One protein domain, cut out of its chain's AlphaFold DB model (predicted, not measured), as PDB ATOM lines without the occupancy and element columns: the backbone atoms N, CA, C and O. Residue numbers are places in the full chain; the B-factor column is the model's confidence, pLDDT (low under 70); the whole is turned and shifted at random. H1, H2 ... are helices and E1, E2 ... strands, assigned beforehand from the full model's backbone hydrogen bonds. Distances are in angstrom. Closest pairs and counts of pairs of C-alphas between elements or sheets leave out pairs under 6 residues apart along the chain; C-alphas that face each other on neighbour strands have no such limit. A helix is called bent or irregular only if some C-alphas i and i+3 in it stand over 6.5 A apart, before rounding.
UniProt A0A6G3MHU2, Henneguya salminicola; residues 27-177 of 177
ATOM      1  N   ARG A  27     185.496  79.778 140.467       69.06
ATOM      2  CA  ARG A  27     184.355  80.219 139.679       69.06
ATOM      3  C   ARG A  27     183.681  78.959 139.154       69.06
ATOM      4  O   ARG A  27     184.363  78.148 138.532       69.06
ATOM      5  N   PRO A  28     182.381  78.767 139.398       65.88
ATOM      6  CA  PRO A  28     181.690  77.593 138.882       65.88
ATOM      7  C   PRO A  28     181.705  77.555 137.345       65.88
ATOM      8  O   PRO A  28     181.579  76.483 136.762       65.88
ATOM      9  N   TYR A  29     181.921  78.709 136.697       76.25
ATOM     10  CA  TYR A  29     181.918  78.851 135.246       76.25
ATOM     11  C   TYR A  29     183.085  79.704 134.735       76.25
ATOM     12  O   TYR A  29     183.247  80.867 135.130       76.25
ATOM     13  N   ASP A  30     183.833  79.135 133.786       76.19
ATOM     14  CA  ASP A  30     184.932  79.804 133.076       76.19
ATOM     15  C   ASP A  30     184.426  80.698 131.933       76.19
ATOM     16  O   ASP A  30     185.042  81.707 131.587       76.19
ATOM     17  N   LYS A  31     183.282  80.343 131.338       84.31
ATOM     18  CA  LYS A  31     182.658  81.085 130.234       84.31
ATOM     19  C   LYS A  31     181.509  81.953 130.737       84.31
ATOM     20  O   LYS A  31     180.880  81.650 131.747       84.31
ATOM     21  N   GLY A  32     181.243  83.042 130.016       86.94
ATOM     22  CA  GLY A  32     180.063  83.874 130.250       86.94
ATOM     23  C   GLY A  32     178.791  83.082 129.977       86.94
ATOM     24  O   GLY A  32     178.693  82.411 128.950       86.94
ATOM     25  N   ILE A  33     177.835  83.176 130.894       93.75
ATOM     26  CA  ILE A  33     176.507  82.572 130.782       93.75
ATOM     27  C   ILE A  33     175.489  83.704 130.910       93.75
ATOM     28  O   ILE A  33     175.708  84.664 131.655       93.75
ATOM     29  N   CYS A  34     174.397  83.625 130.152       96.88
ATOM     30  CA  CYS A  34     173.280  84.548 130.302       96.88
ATOM     31  C   CYS A  34     172.739  84.476 131.732       96.88
ATOM     32  O   CYS A  34     172.657  83.400 132.321       96.88
ATOM     33  N   GLY A  35     172.448  85.632 132.318       96.50
ATOM     34  CA  GLY A  35     171.960  85.692 133.690       96.50
ATOM     35  C   GLY A  35     173.033  85.577 134.770       96.50
ATOM     36  O   GLY A  35     172.689  85.708 135.937       96.50
ATOM     37  N   LEU A  36     174.314  85.392 134.429       95.94
ATOM     38  CA  LEU A  36     175.403  85.296 135.404       95.94
ATOM     39  C   LEU A  36     176.268  86.563 135.410       95.94
ATOM     40  O   LEU A  36     176.927  86.885 134.418       95.94
ATOM     41  N   VAL A  37     176.330  87.252 136.552       96.00
ATOM     42  CA  VAL A  37     177.120  88.483 136.720       96.00
ATOM     43  C   VAL A  37     177.899  88.467 138.027       96.00
ATOM     44  O   VAL A  37     177.357  88.128 139.071       96.00
ATOM     45  N   THR A  38     179.158  88.901 137.989       93.50
ATOM     46  CA  THR A  38     179.961  89.088 139.202       93.50
ATOM     47  C   THR A  38     179.703  90.473 139.805       93.50
ATOM     48  O   THR A  38     179.999  91.509 139.202       93.50
ATOM     49  N   GLY A  39     179.159  90.496 141.017       93.06
ATOM     50  CA  GLY A  39     179.008  91.681 141.854       93.06
ATOM     51  C   GLY A  39     180.111  91.793 142.907       93.06
ATOM     52  O   GLY A  39     180.779  90.812 143.235       93.06
ATOM     53  N   LEU A  40     180.284  92.994 143.461       91.50
ATOM     54  CA  LEU A  40     181.218  93.253 144.560       91.50
ATOM     55  C   LEU A  40     180.501  93.769 145.787       91.50
ATOM     56  O   LEU A  40     179.652  94.662 145.703       91.50
ATOM     57  N   SER A  41     180.940  93.273 146.932       87.88
ATOM     58  CA  SER A  41     180.469  93.721 148.227       87.88
ATOM     59  C   SER A  41     181.633  93.855 149.205       87.88
ATOM     60  O   SER A  41     182.761  93.436 148.940       87.88
ATOM     61  N   ALA A  42     181.358  94.506 150.323       83.94
ATOM     62  CA  ALA A  42     182.256  94.585 151.459       83.94
ATOM     63  C   ALA A  42     181.446  94.309 152.716       83.94
ATOM     64  O   ALA A  42     180.257  94.632 152.774       83.94
ATOM     65  N   ILE A  43     182.081  93.697 153.706       78.62
ATOM     66  CA  ILE A  43     181.436  93.483 154.994       78.62
ATOM     67  C   ILE A  43     181.655  94.745 155.822       78.62
ATOM     68  O   ILE A  43     182.790  95.097 156.128       78.62
ATOM     69  N   GLU A  44     180.581  95.448 156.172       71.38
ATOM     70  CA  GLU A  44     180.690  96.650 157.001       71.38
ATOM     71  C   GLU A  44     181.382  96.345 158.338       71.38
ATOM     72  O   GLU A  44     181.117  95.330 158.981       71.38
ATOM     73  N   GLY A  45     182.303  97.221 158.747       69.19
ATOM     74  CA  GLY A  45     183.084  97.059 159.980       69.19
ATOM     75  C   GLY A  45     184.246  96.063 159.886       69.19
ATOM     76  O   GLY A  45     185.064  96.006 160.800       69.19
ATOM     77  N   LEU A  46     184.370  95.329 158.778       69.69
ATOM     78  CA  LEU A  46     185.521  94.486 158.468       69.69
ATOM     79  C   LEU A  46     186.232  95.080 157.247       69.69
ATOM     80  O   LEU A  46     185.601  95.434 156.256       69.69
ATOM     81  N   SER A  47     187.560  95.187 157.277       80.75
ATOM     82  CA  SER A  47     188.358  95.625 156.115       80.75
ATOM     83  C   SER A  47     188.456  94.529 155.042       80.75
ATOM     84  O   SER A  47     189.534  94.242 154.525       80.75
ATOM     85  N   THR A  48     187.324  93.896 154.727       82.44
ATOM     86  CA  THR A  48     187.222  92.706 153.885       82.44
ATOM     87  C   THR A  48     186.172  92.924 152.805       82.44
ATOM     88  O   THR A  48     184.986  93.126 153.080       82.44
ATOM     89  N   GLY A  49     186.629  92.861 151.558       85.12
ATOM     90  CA  GLY A  49     185.786  92.842 150.371       85.12
ATOM     91  C   GLY A  49     185.629  91.423 149.860       85.12
ATOM     92  O   GLY A  49     186.463  90.561 150.141       85.12
ATOM     93  N   PHE A  50     184.591  91.193 149.069       86.00
ATOM     94  CA  PHE A  50     184.372  89.907 148.431       86.00
ATOM     95  C   PHE A  50     183.669  90.055 147.081       86.00
ATOM     96  O   PHE A  50     182.984  91.048 146.798       86.00
ATOM     97  N   THR A  51     183.884  89.056 146.235       88.44
ATOM     98  CA  THR A  51     183.227  88.903 144.938       88.44
ATOM     99  C   THR A  51     182.107  87.891 145.069       88.44
ATOM    100  O   THR A  51     182.316  86.813 145.618       88.44
ATOM    101  N   MET A  52     180.958  88.207 144.496       88.94
ATOM    102  CA  MET A  52     179.777  87.365 144.575       88.94
ATOM    103  C   MET A  52     179.208  87.181 143.178       88.94
ATOM    104  O   MET A  52     178.892  88.160 142.501       88.94
ATOM    105  N   ASP A  53     179.059  85.935 142.749       92.12
ATOM    106  CA  ASP A  53     178.346  85.644 141.513       92.12
ATOM    107  C   ASP A  53     176.834  85.708 141.765       92.12
ATOM    108  O   ASP A  53     176.315  85.203 142.761       92.12
ATOM    109  N   ILE A  54     176.130  86.383 140.866       94.56
ATOM    110  CA  ILE A  54     174.684  86.569 140.895       94.56
ATOM    111  C   ILE A  54     174.133  85.846 139.678       94.56
ATOM    112  O   ILE A  54     174.418  86.238 138.545       94.56
ATOM    113  N   GLU A  55     173.360  84.797 139.924       95.44
ATOM    114  CA  GLU A  55     172.650  84.042 138.898       95.44
ATOM    115  C   GLU A  55     171.202  84.517 138.816       95.44
ATOM    116  O   GLU A  55     170.526  84.685 139.832       95.44
ATOM    117  N   CYS A  56     170.717  84.709 137.596       96.56
ATOM    118  CA  CYS A  56     169.339  85.037 137.297       96.56
ATOM    119  C   CYS A  56     168.781  84.042 136.286       96.56
ATOM    120  O   CYS A  56     169.339  83.881 135.204       96.56
ATOM    121  N   ASP A  57     167.634  83.453 136.605       95.19
ATOM    122  CA  ASP A  57     166.911  82.585 135.683       95.19
ATOM    123  C   ASP A  57     165.405  82.863 135.693       95.19
ATOM    124  O   ASP A  57     164.839  83.368 136.672       95.19
ATOM    125  N   PHE A  58     164.756  82.549 134.576       92.69
ATOM    126  CA  PHE A  58     163.338  82.760 134.337       92.69
ATOM    127  C   PHE A  58     162.650  81.414 134.192       92.69
ATOM    128  O   PHE A  58     162.871  80.679 133.235       92.69
ATOM    129  N   THR A  59     161.765  81.096 135.128       88.75
ATOM    130  CA  THR A  59     161.010  79.845 135.059       88.75
ATOM    131  C   THR A  59     159.590  80.121 134.614       88.75
ATOM    132  O   THR A  59     158.867  80.888 135.262       88.75
ATOM    133  N   GLN A  60     159.181  79.442 133.548       83.69
ATOM    134  CA  GLN A  60     157.848  79.577 132.991       83.69
ATOM    135  C   GLN A  60     156.789  79.117 133.987       83.69
ATOM    136  O   GLN A  60     156.927  78.095 134.662       83.69
ATOM    137  N   THR A  61     155.707  79.880 134.066       72.25
ATOM    138  CA  THR A  61     154.541  79.537 134.873       72.25
ATOM    139  C   THR A  61     153.293  79.579 134.012       72.25
ATOM    140  O   THR A  61     153.096  80.471 133.190       72.25
ATOM    141  N   THR A  62     152.426  78.589 134.203       66.06
ATOM    142  CA  THR A  62     151.131  78.488 133.519       66.06
ATOM    143  C   THR A  62     150.058  79.359 134.172       66.06
ATOM    144  O   THR A  62     148.980  79.545 133.609       66.06
ATOM    145  N   LYS A  63     150.330  79.910 135.363       66.00
ATOM    146  CA  LYS A  63     149.408  80.794 136.082       66.00
ATOM    147  C   LYS A  63     149.676  82.245 135.706       66.00
ATOM    148  O   LYS A  63     150.813  82.704 135.792       66.00
ATOM    149  N   LYS A  64     148.611  82.983 135.373       60.12
ATOM    150  CA  LYS A  64     148.654  84.442 135.226       60.12
ATOM    151  C   LYS A  64     149.093  85.044 136.562       60.12
ATOM    152  O   LYS A  64     148.382  84.925 137.559       60.12
ATOM    153  N   LEU A  65     150.294  85.611 136.594       63.06
ATOM    154  CA  LEU A  65     150.897  86.129 137.817       63.06
ATOM    155  C   LEU A  65     150.233  87.448 138.226       63.06
ATOM    156  O   LEU A  65     150.032  88.324 137.389       63.06
ATOM    157  N   SER A  66     149.877  87.580 139.506       53.19
ATOM    158  CA  SER A  66     149.142  88.743 140.024       53.19
ATOM    159  C   SER A  66     150.030  89.915 140.463       53.19
ATOM    160  O   SER A  66     149.532  91.034 140.505       53.19
ATOM    161  N   SER A  67     151.324  89.711 140.733       53.97
ATOM    162  CA  SER A  67     152.334  90.773 140.912       53.97
ATOM    163  C   SER A  67     153.726  90.178 141.193       53.97
ATOM    164  O   SER A  67     153.833  89.065 141.704       53.97
ATOM    165  N   ASN A  68     154.777  90.919 140.803       59.81
ATOM    166  CA  ASN A  68     156.219  90.759 141.081       59.81
ATOM    167  C   ASN A  68     156.680  89.431 141.715       59.81
ATOM    168  O   ASN A  68     157.037  89.389 142.891       59.81
ATOM    169  N   GLN A  69     156.774  88.361 140.922       76.69
ATOM    170  CA  GLN A  69     157.369  87.106 141.388       76.69
ATOM    171  C   GLN A  69     158.882  87.107 141.184       76.69
ATOM    172  O   GLN A  69     159.415  86.398 140.332       76.69
ATOM    173  N   ILE A  70     159.559  87.939 141.970       88.38
ATOM    174  CA  ILE A  70     161.006  87.856 142.146       88.38
ATOM    175  C   ILE A  70     161.258  87.016 143.388       88.38
ATOM    176  O   ILE A  70     160.773  87.341 144.471       88.38
ATOM    177  N   LEU A  71     162.037  85.955 143.241       90.50
ATOM    178  CA  LEU A  71     162.479  85.119 144.347       90.50
ATOM    179  C   LEU A  71     163.989  85.264 144.481       90.50
ATOM    180  O   LEU A  71     164.726  84.902 143.572       90.50
ATOM    181  N   SER A  72     164.441  85.806 145.608       91.31
ATOM    182  CA  SER A  72     165.864  85.935 145.931       91.31
ATOM    183  C   SER A  72     166.286  84.842 146.916       91.31
ATOM    184  O   SER A  72     165.583  84.580 147.891       91.31
ATOM    185  N   THR A  73     167.425  84.195 146.674       90.44
ATOM    186  CA  THR A  73     167.969  83.100 147.504       90.44
ATOM    187  C   THR A  73     169.481  83.258 147.704       90.44
ATOM    188  O   THR A  73     170.108  84.054 147.018       90.44
ATOM    189  N   GLY A  74     170.089  82.504 148.627       88.56
ATOM    190  CA  GLY A  74     171.534  82.604 148.907       88.56
ATOM    191  C   GLY A  74     171.888  83.517 150.087       88.56
ATOM    192  O   GLY A  74     172.947  84.139 150.096       88.56
ATOM    193  N   LEU A  75     171.012  83.583 151.100       85.12
ATOM    194  CA  LEU A  75     171.167  84.416 152.306       85.12
ATOM    195  C   LEU A  75     171.153  85.929 152.019       85.12
ATOM    196  O   LEU A  75     171.888  86.699 152.643       85.12
ATOM    197  N   ALA A  76     170.301  86.351 151.080       86.19
ATOM    198  CA  ALA A  76     170.036  87.759 150.815       86.19
ATOM    199  C   ALA A  76     169.305  88.408 151.999       86.19
ATOM    200  O   ALA A  76     168.263  87.929 152.451       86.19
ATOM    201  N   GLY A  77     169.863  89.504 152.500       87.88
ATOM    202  CA  GLY A  77     169.248  90.348 153.508       87.88
ATOM    203  C   GLY A  77     168.138  91.230 152.936       87.88
ATOM    204  O   GLY A  77     167.735  91.109 151.771       87.88
ATOM    205  N   LYS A  78     167.619  92.126 153.776       90.50
ATOM    206  CA  LYS A  78     166.449  92.943 153.433       90.50
ATOM    207  C   LYS A  78     166.787  93.972 152.354       90.50
ATOM    208  O   LYS A  78     166.070  94.054 151.361       90.50
ATOM    209  N   SER A  79     167.903  94.688 152.498       90.75
ATOM    210  CA  SER A  79     168.301  95.740 151.553       90.75
ATOM    211  C   SER A  79     168.684  95.168 150.192       90.75
ATOM    212  O   SER A  79     168.383  95.758 149.153       90.75
ATOM    213  N   LEU A  80     169.304  93.985 150.178       91.12
ATOM    214  CA  LEU A  80     169.627  93.300 148.929       91.12
ATOM    215  C   LEU A  80     168.358  92.796 148.221       91.12
ATOM    216  O   LEU A  80     168.234  92.942 147.010       91.12
ATOM    217  N   SER A  81     167.381  92.282 148.976       92.19
ATOM    218  CA  SER A  81     166.080  91.868 148.430       92.19
ATOM    219  C   SER A  81     165.288  93.048 147.856       92.19
ATOM    220  O   SER A  81     164.709  92.938 146.776       92.19
ATOM    221  N   GLU A  82     165.301  94.203 148.528       92.75
ATOM    222  CA  GLU A  82     164.730  95.451 147.999       92.75
ATOM    223  C   GLU A  82     165.451  95.895 146.716       92.75
ATOM    224  O   GLU A  82     164.803  96.245 145.726       92.75
ATOM    225  N   SER A  83     166.782  95.779 146.683       94.38
ATOM    226  CA  SER A  83     167.588  96.071 145.491       94.38
ATOM    227  C   SER A  83     167.228  95.165 144.313       94.38
ATOM    228  O   SER A  83     167.131  95.654 143.188       94.38
ATOM    229  N   SER A  84     166.946  93.878 144.554       95.25
ATOM    230  CA  SER A  84     166.454  92.958 143.521       95.25
ATOM    231  C   SER A  84     165.134  93.424 142.903       95.25
ATOM    232  O   SER A  84     164.962  93.358 141.685       95.25
ATOM    233  N   ILE A  85     164.210  93.936 143.722       94.31
ATOM    234  CA  ILE A  85     162.913  94.449 143.255       94.31
ATOM    235  C   ILE A  85     163.096  95.703 142.395       94.31
ATOM    236  O   ILE A  85     162.489  95.820 141.324       94.31
ATOM    237  N   ILE A  86     163.947  96.630 142.838       95.06
ATOM    238  CA  ILE A  86     164.244  97.862 142.098       95.06
ATOM    239  C   ILE A  86     164.918  97.525 140.761       95.06
ATOM    240  O   ILE A  86     164.467  97.988 139.711       95.06
ATOM    241  N   ALA A  87     165.941  96.667 140.786       95.88
ATOM    242  CA  ALA A  87     166.663  96.217 139.602       95.88
ATOM    243  C   ALA A  87     165.729  95.568 138.571       95.88
ATOM    244  O   ALA A  87     165.747  95.953 137.402       95.88
ATOM    245  N   PHE A  88     164.854  94.654 138.999       94.44
ATOM    246  CA  PHE A  88     163.847  94.046 138.125       94.44
ATOM    247  C   PHE A  88     162.887  95.076 137.527       94.44
ATOM    248  O   PHE A  88     162.594  95.027 136.334       94.44
ATOM    249  N   THR A  89     162.410  96.026 138.336       93.50
ATOM    250  CA  THR A  89     161.464  97.056 137.879       93.50
ATOM    251  C   THR A  89     162.060  97.874 136.733       93.50
ATOM    252  O   THR A  89     161.393  98.147 135.732       93.50
ATOM    253  N   ILE A  90     163.340  98.224 136.848       95.00
ATOM    254  CA  ILE A  90     164.055  98.989 135.823       95.00
ATOM    255  C   ILE A  90     164.390  98.100 134.628       95.00
ATOM    256  O   ILE A  90     164.183  98.531 133.497       95.00
ATOM    257  N   ALA A  91     164.836  96.859 134.847       94.81
ATOM    258  CA  ALA A  91     165.110  95.904 133.773       94.81
ATOM    259  C   ALA A  91     163.868  95.671 132.904       94.81
ATOM    260  O   ALA A  91     163.950  95.765 131.681       94.81
ATOM    261  N   LYS A  92     162.695  95.485 133.522       92.00
ATOM    262  CA  LYS A  92     161.417  95.359 132.813       92.00
ATOM    263  C   LYS A  92     161.090  96.612 131.994       92.00
ATOM    264  O   LYS A  92     160.703  96.500 130.833       92.00
ATOM    265  N   LYS A  93     161.288  97.806 132.570       92.62
ATOM    266  CA  LYS A  93     161.084  99.084 131.867       92.62
ATOM    267  C   LYS A  93     162.024  99.226 130.663       92.62
ATOM    268  O   LYS A  93     161.561  99.580 129.584       92.62
ATOM    269  N   ILE A  94     163.312  98.932 130.827       93.81
ATOM    270  CA  ILE A  94     164.304  99.001 129.746       93.81
ATOM    271  C   ILE A  94     163.984  97.972 128.661       93.81
ATOM    272  O   ILE A  94     163.969  98.313 127.483       93.81
ATOM    273  N   MET A  95     163.630  96.744 129.039       93.00
ATOM    274  CA  MET A  95     163.248  95.715 128.077       93.00
ATOM    275  C   MET A  95     162.036  96.135 127.244       93.00
ATOM    276  O   MET A  95     162.074  95.969 126.034       93.00
ATOM    277  N   SER A  96     161.013  96.757 127.844       91.81
ATOM    278  CA  SER A  96     159.860  97.264 127.077       91.81
ATOM    279  C   SER A  96     160.207  98.390 126.097       91.81
ATOM    280  O   SER A  96     159.448  98.636 125.166       91.81
ATOM    281  N   GLN A  97     161.333  99.084 126.300       93.56
ATOM    282  CA  GLN A  97     161.842 100.088 125.360       93.56
ATOM    283  C   GLN A  97     162.662  99.447 124.234       93.56
ATOM    284  O   GLN A  97     162.637  99.949 123.115       93.56
ATOM    285  N   ILE A  98     163.378  98.357 124.530       93.75
ATOM    286  CA  ILE A  98     164.171  97.597 123.553       93.75
ATOM    287  C   ILE A  98     163.255  96.761 122.647       93.75
ATOM    288  O   ILE A  98     163.402  96.792 121.430       93.75
ATOM    289  N   ASP A  99     162.313  96.029 123.239       91.81
ATOM    290  CA  ASP A  99     161.329  95.197 122.547       91.81
ATOM    291  C   ASP A  99     159.971  95.267 123.279       91.81
ATOM    292  O   ASP A  99     159.740  94.542 124.255       91.81
ATOM    293  N   PRO A 100     159.042  96.125 122.811       88.88
ATOM    294  CA  PRO A 100     157.710  96.277 123.398       88.88
ATOM    295  C   PRO A 100     156.834  95.017 123.333       88.88
ATOM    296  O   PRO A 100     155.834  94.928 124.051       88.88
ATOM    297  N   HIS A 101     157.163  94.054 122.466       87.75
ATOM    298  CA  HIS A 101     156.407  92.810 122.317       87.75
ATOM    299  C   HIS A 101     156.917  91.698 123.239       87.75
ATOM    300  O   HIS A 101     156.253  90.663 123.379       87.75
ATOM    301  N   ASN A 102     158.056  91.909 123.900       84.00
ATOM    302  CA  ASN A 102     158.642  90.936 124.800       84.00
ATOM    303  C   ASN A 102     157.801  90.776 126.078       84.00
ATOM    304  O   ASN A 102     157.669  91.692 126.889       84.00
ATOM    305  N   LYS A 103     157.265  89.569 126.283       84.06
ATOM    306  CA  LYS A 103     156.456  89.198 127.460       84.06
ATOM    307  C   LYS A 103     157.197  88.288 128.438       84.06
ATOM    308  O   LYS A 103     156.567  87.630 129.269       84.06
ATOM    309  N   ILE A 104     158.527  88.215 128.351       87.44
ATOM    310  CA  ILE A 104     159.322  87.285 129.158       87.44
ATOM    311  C   ILE A 104     159.119  87.534 130.656       87.44
ATOM    312  O   ILE A 104     158.949  86.589 131.416       87.44
ATOM    313  N   PHE A 105     159.002  88.793 131.075       87.56
ATOM    314  CA  PHE A 105     158.777  89.155 132.476       87.56
ATOM    315  C   PHE A 105     157.341  88.952 132.970       87.56
ATOM    316  O   PHE A 105     157.117  88.951 134.178       87.56
ATOM    317  N   ASP A 106     156.363  88.817 132.072       83.44
ATOM    318  CA  ASP A 106     154.956  88.627 132.448       83.44
ATOM    319  C   ASP A 106     154.607  87.145 132.632       83.44
ATOM    320  O   ASP A 106     153.730  86.800 133.425       83.44
ATOM    321  N   ASN A 107     155.315  86.265 131.918       83.44
ATOM    322  CA  ASN A 107     155.033  84.829 131.865       83.44
ATOM    323  C   ASN A 107     155.979  83.979 132.728       83.44
ATOM    324  O   ASN A 107     155.806  82.759 132.809       83.44
ATOM    325  N   ASN A 108     156.994  84.593 133.338       87.44
ATOM    326  CA  ASN A 108     158.020  83.884 134.089       87.44
ATOM    327  C   ASN A 108     158.175  84.422 135.510       87.44
ATOM    328  O   ASN A 108     158.019  85.611 135.782       87.44
ATOM    329  N   ILE A 109     158.547  83.513 136.404       90.12
ATOM    330  CA  ILE A 109     159.053  83.823 137.738       90.12
ATOM    331  C   ILE A 109     160.539  84.133 137.603       90.12
ATOM    332  O   ILE A 109     161.284  83.296 137.089       90.12
ATOM    333  N   VAL A 110     160.969  85.291 138.100       92.56
ATOM    334  CA  VAL A 110     162.384  85.670 138.118       92.56
ATOM    335  C   VAL A 110     163.022  85.140 139.392       92.56
ATOM    336  O   VAL A 110     162.636  85.516 140.498       92.56
ATOM    337  N   ARG A 111     164.002  84.252 139.252       94.19
ATOM    338  CA  ARG A 111     164.787  83.720 140.368       94.19
ATOM    339  C   ARG A 111     166.167  84.340 140.335       94.19
ATOM    340  O   ARG A 111     166.833  84.282 139.311       94.19
ATOM    341  N   ILE A 112     166.576  84.910 141.457       95.19
ATOM    342  CA  ILE A 112     167.911  85.461 141.657       95.19
ATOM    343  C   ILE A 112     168.578  84.648 142.765       95.19
ATOM    344  O   ILE A 112     168.038  84.515 143.870       95.19
ATOM    345  N   HIS A 113     169.739  84.081 142.472       93.81
ATOM    346  CA  HIS A 113     170.555  83.358 143.433       93.81
ATOM    347  C   HIS A 113     171.883  84.082 143.630       93.81
ATOM    348  O   HIS A 113     172.580  84.407 142.673       93.81
ATOM    349  N   PHE A 114     172.217  84.351 144.888       91.69
ATOM    350  CA  PHE A 114     173.467  84.992 145.270       91.69
ATOM    351  C   PHE A 114     174.457  83.933 145.767       91.69
ATOM    352  O   PHE A 114     174.302  83.399 146.871       91.69
ATOM    353  N   LEU A 115     175.471  83.632 144.958       85.06
ATOM    354  CA  LEU A 115     176.439  82.574 145.223       85.06
ATOM    355  C   LEU A 115     177.519  83.092 146.170       85.06
ATOM    356  O   LEU A 115     178.396  83.844 145.759       85.06
ATOM    357  N   GLU A 116     177.456  82.663 147.431       70.88
ATOM    358  CA  GLU A 116     178.602  82.654 148.350       70.88
ATOM    359  C   GLU A 116     178.255  81.917 149.649       70.88
ATOM    360  O   GLU A 116     177.160  82.090 150.194       70.88
ATOM    361  N   GLY A 117     179.176  81.097 150.157       57.03
ATOM    362  CA  GLY A 117     178.937  80.175 151.269       57.03
ATOM    363  C   GLY A 117     178.699  80.861 152.617       57.03
ATOM    364  O   GLY A 117     179.587  81.508 153.156       57.03
ATOM    365  N   GLY A 118     177.507  80.675 153.193       60.97
ATOM    366  CA  GLY A 118     177.214  80.887 154.622       60.97
ATOM    367  C   GLY A 118     177.188  82.332 155.141       60.97
ATOM    368  O   GLY A 118     176.643  82.568 156.217       60.97
ATOM    369  N   ILE A 119     177.716  83.305 154.395       68.75
ATOM    370  CA  ILE A 119     177.752  84.717 154.801       68.75
ATOM    371  C   ILE A 119     176.449  85.412 154.387       68.75
ATOM    372  O   ILE A 119     176.011  85.313 153.232       68.75
ATOM    373  N   LYS A 120     175.834  86.134 155.335       70.38
ATOM    374  CA  LYS A 120     174.669  86.991 155.083       70.38
ATOM    375  C   LYS A 120     175.079  88.154 154.179       70.38
ATOM    376  O   LYS A 120     176.000  88.895 154.507       70.38
ATOM    377  N   LYS A 121     174.363  88.334 153.068       78.94
ATOM    378  CA  LYS A 121     174.635  89.387 152.080       78.94
ATOM    379  C   LYS A 121     173.580  90.464 152.218       78.94
ATOM    380  O   LYS A 121     172.440  90.268 151.802       78.94
ATOM    381  N   ASP A 122     173.935  91.578 152.837       79.62
ATOM    382  CA  ASP A 122     173.025  92.704 153.025       79.62
ATOM    383  C   ASP A 122     173.685  93.996 152.542       79.62
ATOM    384  O   ASP A 122     174.906  94.133 152.602       79.62
ATOM    385  N   GLY A 123     172.869  94.915 152.032       84.69
ATOM    386  CA  GLY A 123     173.308  96.200 151.485       84.69
ATOM    387  C   GLY A 123     172.958  96.403 150.001       84.69
ATOM    388  O   GLY A 123     172.839  95.438 149.242       84.69
ATOM    389  N   PRO A 124     172.802  97.662 149.553       88.19
ATOM    390  CA  PRO A 124     172.299  97.978 148.213       88.19
ATOM    391  C   PRO A 124     173.365  97.927 147.108       88.19
ATOM    392  O   PRO A 124     173.067  98.069 145.923       88.19
ATOM    393  N   SER A 125     174.634  97.714 147.472       88.25
ATOM    394  CA  SER A 125     175.772  97.942 146.574       88.25
ATOM    395  C   SER A 125     175.930  96.944 145.416       88.25
ATOM    396  O   SER A 125     176.808  97.130 144.576       88.25
ATOM    397  N   ALA A 126     175.078  95.920 145.332       91.25
ATOM    398  CA  ALA A 126     175.017  94.982 144.210       91.25
ATOM    399  C   ALA A 126     173.871  95.285 143.222       91.25
ATOM    400  O   ALA A 126     173.664  94.519 142.281       91.25
ATOM    401  N   GLY A 127     173.132  96.387 143.398       95.06
ATOM    402  CA  GLY A 127     171.958  96.726 142.583       95.06
ATOM    403  C   GLY A 127     172.222  96.726 141.074       95.06
ATOM    404  O   GLY A 127     171.452  96.133 140.315       95.06
ATOM    405  N   VAL A 128     173.340  97.313 140.632       97.25
ATOM    406  CA  VAL A 128     173.728  97.314 139.208       97.25
ATOM    407  C   VAL A 128     174.043  95.907 138.680       97.25
ATOM    408  O   VAL A 128     173.647  95.567 137.568       97.25
ATOM    409  N   ALA A 129     174.678  95.059 139.494       96.62
ATOM    410  CA  ALA A 129     175.005  93.684 139.121       96.62
ATOM    411  C   ALA A 129     173.738  92.842 138.936       96.62
ATOM    412  O   ALA A 129     173.611  92.123 137.945       96.62
ATOM    413  N   ILE A 130     172.767  92.996 139.841       97.12
ATOM    414  CA  ILE A 130     171.464  92.328 139.741       97.12
ATOM    415  C   ILE A 130     170.723  92.791 138.484       97.12
ATOM    416  O   ILE A 130     170.206  91.968 137.732       97.12
ATOM    417  N   PHE A 131     170.697  94.100 138.226       97.38
ATOM    418  CA  PHE A 131     170.075  94.660 137.025       97.38
ATOM    419  C   PHE A 131     170.676  94.067 135.743       97.38
ATOM    420  O   PHE A 131     169.934  93.625 134.861       97.38
ATOM    421  N   CYS A 132     172.007  93.991 135.661       97.56
ATOM    422  CA  CYS A 132     172.699  93.382 134.530       97.56
ATOM    423  C   CYS A 132     172.420  91.879 134.407       97.56
ATOM    424  O   CYS A 132     172.240  91.414 133.287       97.56
ATOM    425  N   ALA A 133     172.336  91.129 135.510       97.56
ATOM    426  CA  ALA A 133     171.993  89.706 135.475       97.56
ATOM    427  C   ALA A 133     170.587  89.489 134.897       97.56
ATOM    428  O   ALA A 133     170.400  88.699 133.973       97.56
ATOM    429  N   VAL A 134     169.607  90.270 135.359       96.75
ATOM    430  CA  VAL A 134     168.225  90.187 134.869       96.75
ATOM    431  C   VAL A 134     168.134  90.526 133.377       96.75
ATOM    432  O   VAL A 134     167.496  89.792 132.620       96.75
ATOM    433  N   LEU A 135     168.777  91.608 132.927       96.19
ATOM    434  CA  LEU A 135     168.775  91.969 131.505       96.19
ATOM    435  C   LEU A 135     169.568  90.992 130.639       96.19
ATOM    436  O   LEU A 135     169.138  90.688 129.531       96.19
ATOM    437  N   SER A 136     170.695  90.484 131.134       97.56
ATOM    438  CA  SER A 136     171.494  89.465 130.451       97.56
ATOM    439  C   SER A 136     170.651  88.231 130.135       97.56
ATOM    440  O   SER A 136     170.667  87.758 128.998       97.56
ATOM    441  N   GLN A 137     169.856  87.770 131.108       96.69
ATOM    442  CA  GLN A 137     168.942  86.648 130.911       96.69
ATOM    443  C   GLN A 137     167.810  86.989 129.935       96.69
ATOM    444  O   GLN A 137     167.502  86.198 129.048       96.69
ATOM    445  N   ALA A 138     167.224  88.184 130.043       94.38
ATOM    446  CA  ALA A 138     166.124  88.605 129.173       94.38
ATOM    447  C   ALA A 138     166.527  88.801 127.706       94.38
ATOM    448  O   ALA A 138     165.745  88.495 126.806       94.38
ATOM    449  N   LEU A 139     167.737  89.311 127.468       94.69
ATOM    450  CA  LEU A 139     168.274  89.568 126.132       94.69
ATOM    451  C   LEU A 139     168.987  88.353 125.535       94.69
ATOM    452  O   LEU A 139     169.319  88.376 124.353       94.69
ATOM    453  N   ASN A 140     169.237  87.313 126.336       94.94
ATOM    454  CA  ASN A 140     170.097  86.189 125.975       94.94
ATOM    455  C   ASN A 140     171.505  86.648 125.534       94.94
ATOM    456  O   ASN A 140     172.052  86.186 124.531       94.94
ATOM    457  N   ILE A 141     172.083  87.594 126.284       95.75
ATOM    458  CA  ILE A 141     173.427  88.141 126.050       95.75
ATOM    459  C   ILE A 141     174.259  87.930 127.309       95.75
ATOM    460  O   ILE A 141     173.979  88.527 128.348       95.75
ATOM    461  N   ALA A 142     175.302  87.107 127.221       96.88
ATOM    462  CA  ALA A 142     176.192  86.838 128.345       96.88
ATOM    463  C   ALA A 142     177.037  88.068 128.718       96.88
ATOM    464  O   ALA A 142     177.587  88.754 127.854       96.88
ATOM    465  N   VAL A 143     177.191  88.309 130.021       95.69
ATOM    466  CA  VAL A 143     178.126  89.317 130.538       95.69
ATOM    467  C   VAL A 143     179.531  88.721 130.601       95.69
ATOM    468  O   VAL A 143     179.720  87.541 130.907       95.69
ATOM    469  N   SER A 144     180.540  89.539 130.293       92.38
ATOM    470  CA  SER A 144     181.940  89.124 130.363       92.38
ATOM    471  C   SER A 144     182.297  88.628 131.761       92.38
ATOM    472  O   SER A 144     182.097  89.331 132.751       92.38
ATOM    473  N   ARG A 145     182.922  87.449 131.838       89.50
ATOM    474  CA  ARG A 145     183.479  86.932 133.093       89.50
ATOM    475  C   ARG A 145     184.721  87.686 133.541       89.50
ATOM    476  O   ARG A 145     185.195  87.369 134.608       89.50
ATOM    477  N   ASN A 146     185.233  88.670 132.800       89.12
ATOM    478  CA  ASN A 146     186.323  89.549 133.253       89.12
ATOM    479  C   ASN A 146     185.813  90.887 133.809       89.12
ATOM    480  O   ASN A 146     186.589  91.820 133.999       89.12
ATOM    481  N   LEU A 147     184.501  91.000 134.031       91.75
ATOM    482  CA  LEU A 147     183.859  92.196 134.554       91.75
ATOM    483  C   LEU A 147     183.266  91.905 135.932       91.75
ATOM    484  O   LEU A 147     182.520  90.945 136.102       91.75
ATOM    485  N   ALA A 148     183.568  92.773 136.893       92.50
ATOM    486  CA  ALA A 148     182.855  92.838 138.159       92.50
ATOM    487  C   ALA A 148     182.354  94.262 138.394       92.50
ATOM    488  O   ALA A 148     182.976  95.226 137.943       92.50
ATOM    489  N   MET A 149     181.227  94.398 139.087       95.38
ATOM    490  CA  MET A 149     180.573  95.696 139.255       95.38
ATOM    491  C   MET A 149     179.974  95.892 140.649       95.38
ATOM    492  O   MET A 149     179.625  94.945 141.351       95.38
ATOM    493  N   THR A 150     179.858  97.155 141.052       95.06
ATOM    494  CA  THR A 150     179.232  97.593 142.305       95.06
ATOM    495  C   THR A 150     178.553  98.933 142.067       95.06
ATOM    496  O   THR A 150     179.001  99.720 141.236       95.06
ATOM    497  N   GLY A 151     177.459  99.177 142.768       95.56
ATOM    498  CA  GLY A 151     176.636 100.363 142.600       95.56
ATOM    499  C   GLY A 151     175.220 100.095 143.078       95.56
ATOM    500  O   GLY A 151     174.624  99.069 142.738       95.56
ATOM    501  N   GLU A 152     174.687 101.023 143.863       95.31
ATOM    502  CA  GLU A 152     173.261 101.050 144.171       95.31
ATOM    503  C   GLU A 152     172.500 101.597 142.960       95.31
ATOM    504  O   GLU A 152     173.006 102.452 142.237       95.31
ATOM    505  N   ILE A 153     171.294 101.091 142.712       95.69
ATOM    506  CA  ILE A 153     170.456 101.531 141.598       95.69
ATOM    507  C   ILE A 153     169.166 102.153 142.127       95.69
ATOM    508  O   ILE A 153     168.504 101.602 143.002       95.69
ATOM    509  N   THR A 154     168.793 103.307 141.582       95.38
ATOM    510  CA  THR A 154     167.536 103.995 141.923       95.38
ATOM    511  C   THR A 154     166.416 103.593 140.971       95.38
ATOM    512  O   THR A 154     166.685 103.299 139.812       95.38
ATOM    513  N   LEU A 155     165.145 103.724 141.370       94.12
ATOM    514  CA  LEU A 155     163.978 103.494 140.490       94.12
ATOM    515  C   LEU A 155     163.963 104.343 139.200       94.12
ATOM    516  O   LEU A 155     163.202 104.055 138.274       94.12
ATOM    517  N   LYS A 156     164.777 105.404 139.126       94.12
ATOM    518  CA  LYS A 156     164.952 106.227 137.920       94.12
ATOM    519  C   LYS A 156     166.052 105.717 136.983       94.12
ATOM    520  O   LYS A 156     166.152 106.225 135.873       94.12
ATOM    521  N   GLY A 157     166.814 104.702 137.387       92.31
ATOM    522  CA  GLY A 157     167.905 104.115 136.609       92.31
ATOM    523  C   GLY A 157     169.274 104.756 136.855       92.31
ATOM    524  O   GLY A 157     170.213 104.448 136.132       92.31
ATOM    525  N   HIS A 158     169.414 105.637 137.851       96.25
ATOM    526  CA  HIS A 158     170.726 106.175 138.232       96.25
ATOM    527  C   HIS A 158     171.513 105.175 139.074       96.25
ATOM    528  O   HIS A 158     170.934 104.536 139.956       96.25
ATOM    529  N   VAL A 159     172.823 105.107 138.822       97.31
ATOM    530  CA  VAL A 159     173.791 104.379 139.645       97.31
ATOM    531  C   VAL A 159     174.346 105.327 140.705       97.31
ATOM    532  O   VAL A 159     174.866 106.394 140.376       97.31
ATOM    533  N   MET A 160     174.215 104.942 141.968       96.44
ATOM    534  CA  MET A 160     174.635 105.713 143.133       96.44
ATOM    535  C   MET A 160     175.980 105.220 143.667       96.44
ATOM    536  O   MET A 160     176.361 104.057 143.491       96.44
ATOM    537  N   ALA A 161     176.693 106.121 144.341       93.88
ATOM    538  CA  ALA A 161     177.949 105.811 145.008       93.88
ATOM    539  C   ALA A 161     177.753 104.777 146.126       93.88
ATOM    540  O   ALA A 161     176.699 104.696 146.750       93.88
ATOM    541  N   VAL A 162     178.802 104.000 146.394       93.38
ATOM    542  CA  VAL A 162     178.812 102.945 147.414       93.38
ATOM    543  C   VAL A 162     180.093 103.022 148.239       93.38
ATOM    544  O   VAL A 162     181.128 103.479 147.755       93.38
ATOM    545  N   GLY A 163     180.037 102.547 149.483       90.62
ATOM    546  CA  GLY A 163     181.203 102.440 150.361       90.62
ATOM    547  C   GLY A 163     182.086 101.217 150.071       90.62
ATOM    548  O   GLY A 163     181.767 100.377 149.219       90.62
ATOM    549  N   GLY A 164     183.193 101.119 150.817       89.31
ATOM    550  CA  GLY A 164     184.086  99.952 150.822       89.31
ATOM    551  C   GLY A 164     184.867  99.745 149.520       89.31
ATOM    552  O   GLY A 164     185.140  98.613 149.130       89.31
ATOM    553  N   ILE A 165     185.155 100.822 148.780       92.06
ATOM    554  CA  ILE A 165     185.770 100.738 147.445       92.06
ATOM    555  C   ILE A 165     187.154 100.086 147.501       92.06
ATOM    556  O   ILE A 165     187.469  99.249 146.659       92.06
ATOM    557  N   ARG A 166     187.969 100.415 148.510       90.38
ATOM    558  CA  ARG A 166     189.312  99.844 148.674       90.38
ATOM    559  C   ARG A 166     189.249  98.328 148.872       90.38
ATOM    560  O   ARG A 166     189.988  97.580 148.227       90.38
ATOM    561  N   GLU A 167     188.353  97.881 149.740       88.50
ATOM    562  CA  GLU A 167     188.139  96.477 150.075       88.50
ATOM    563  C   GLU A 167     187.623  95.706 148.852       88.50
ATOM    564  O   GLU A 167     188.164  94.656 148.500       88.50
ATOM    565  N   LYS A 168     186.641  96.274 148.140       89.88
ATOM    566  CA  LYS A 168     186.073  95.706 146.907       89.88
ATOM    567  C   LYS A 168     187.111  95.557 145.796       89.88
ATOM    568  O   LYS A 168     187.175  94.506 145.167       89.88
ATOM    569  N   ILE A 169     187.945  96.574 145.569       89.94
ATOM    570  CA  ILE A 169     189.020  96.512 144.563       89.94
ATOM    571  C   ILE A 169     190.028  95.416 144.922       89.94
ATOM    572  O   ILE A 169     190.448  94.655 144.052       89.94
ATOM    573  N   THR A 170     190.384  95.298 146.203       86.50
ATOM    574  CA  THR A 170     191.320  94.265 146.671       86.50
ATOM    575  C   THR A 170     190.761  92.860 146.433       86.50
ATOM    576  O   THR A 170     191.486  91.979 145.970       86.50
ATOM    577  N   ALA A 171     189.462  92.659 146.673       84.75
ATOM    578  CA  ALA A 171     188.788  91.392 146.397       84.75
ATOM    579  C   ALA A 171     188.830  91.029 144.906       84.75
ATOM    580  O   ALA A 171     189.182  89.908 144.546       84.75
ATOM    581  N   VAL A 172     188.547  91.999 144.034       85.00
ATOM    582  CA  VAL A 172     188.591  91.828 142.575       85.00
ATOM    583  C   VAL A 172     189.976  91.464 142.068       85.00
ATOM    584  O   VAL A 172     190.115  90.576 141.227       85.00
ATOM    585  N   PHE A 173     190.999  92.157 142.564       80.44
ATOM    586  CA  PHE A 173     192.371  91.956 142.116       80.44
ATOM    587  C   PHE A 173     192.846  90.519 142.347       80.44
ATOM    588  O   PHE A 173     193.573  89.968 141.524       80.44
ATOM    589  N   ASN A 174     192.401  89.897 143.438       67.56
ATOM    590  CA  ASN A 174     192.696  88.497 143.734       67.56
ATOM    591  C   ASN A 174     191.773  87.519 142.988       67.56
ATOM    592  O   ASN A 174     192.125  86.355 142.849       67.56
ATOM    593  N   PHE A 175     190.612  87.976 142.510       68.94
ATOM    594  CA  PHE A 175     189.592  87.150 141.860       68.94
ATOM    595  C   PHE A 175     189.783  86.981 140.343       68.94
ATOM    596  O   PHE A 175     189.297  85.997 139.791       68.94
ATOM    597  N   PHE A 176     190.408  87.941 139.644       67.12
ATOM    598  CA  PHE A 176     190.693  87.867 138.192       67.12
ATOM    599  C   PHE A 176     192.116  87.389 137.849       67.12
ATOM    600  O   PHE A 176     192.465  87.367 136.670       67.12
ATOM    601  N   LYS A 177     192.937  87.055 138.847       58.81
ATOM    602  CA  LYS A 177     194.220  86.372 138.629       58.81
ATOM    603  C   LYS A 177     194.001  84.885 138.399       58.81
ATOM    604  O   LYS A 177     194.748  84.337 137.564       58.81
TER     605      LYS A 177
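What this domain is: This is residues 27 to 177 of the 177 residues of a protein of Henneguya salminicola (UniProt A0A6G3MHU2). A strongly twisted sheet of four strands, curled like part of a barrel, has H3 and H1 side by side over one face, while H4 crosses the other face near the start of E2. The long E2 and its hairpin partner E1 stretch the body lengthwise, and a 25-residue stretch with no named element, residues 140 to 164, leads from H3 to H4. The printed part has 151 residues, with four named helices and four named strands in the order E1 E2 E3 H1 H2 E4 H3 H4; the class is mixed, helices and strands. The sheet is mixed, in the order E1 E2 E4 E3. The whole is compact, with a radius of gyration of the C-alphas of 15.0 A, and only just elongated, spanning 46 by 30 by 28 A.

Where its parts are: E1 is residues 36 to 43, 22.1 A long, from C-alpha 36 at (175.403, 85.296, 135.404). E2, residues 48 to 60, measures 38.4 A, and E3, residues 70 to 73, 10.0 A. H1, residues 78 to 98, is 30.3 A long; H2, residues 104 to 107, is 5.6 A. E4, residues 108 to 115, measures 21.6 A. H3, residues 124 to 139, is 24.0 A long and irregular: C-alphas 125 and 128 are 7.7 A apart. H4, residues 165 to 175, measures 15.2 A and ends with C-alpha 175 at (189.592, 87.150, 141.860).

How they stand to each other: E1 and E2 form an antiparallel hairpin, with N 39 and O 52 at 2.8 A. E2 and E4 are antiparallel, with N 57 and O 111 at 2.9 A. E4 and the edge strand E3 are parallel, with N 71 and O 110 at 2.8 A; E3, H1, H2 and E4 make a strand-helix-strand unit, parallel strands joined through helices, with a left-handed crossover. Three layers, helices on both faces of the sheet, hold H1 and H3 on one face and H4 on the other. H3 lies over E2 at a height of 7.2 A; the closest C-alphas are those of Cys 56 and Ala 133, 5.7 A apart. H1 touches H3, closest at C-alphas 87 and 131, 4.6 A, at a tilt of 36 degrees, only just steep, the same way. H4 runs across E2 at 81 degrees on the local plane; C-alphas 49 and 167 are closest, 4.3 A apart. H2 only grazes the sheet. Every O i to N i+4 pair is within hydrogen-bond range in H1 and H4, 10 of 12 in H3; H2 is too short for one.

The domain as a whole: The C-alphas farthest apart, those of Ser 47 and Thr 62, are 46.8 A apart. The printed part has no cut. The link from H3 to H4 is long; in it residues 148 to 149 pair in parallel with residues 38 to 39 of E1. Mean pLDDT of the printed part is 87.2, with values under 70 at residues 27 to 28, 45 to 46, 62 to 68, 117 to 119 and 174 to 177.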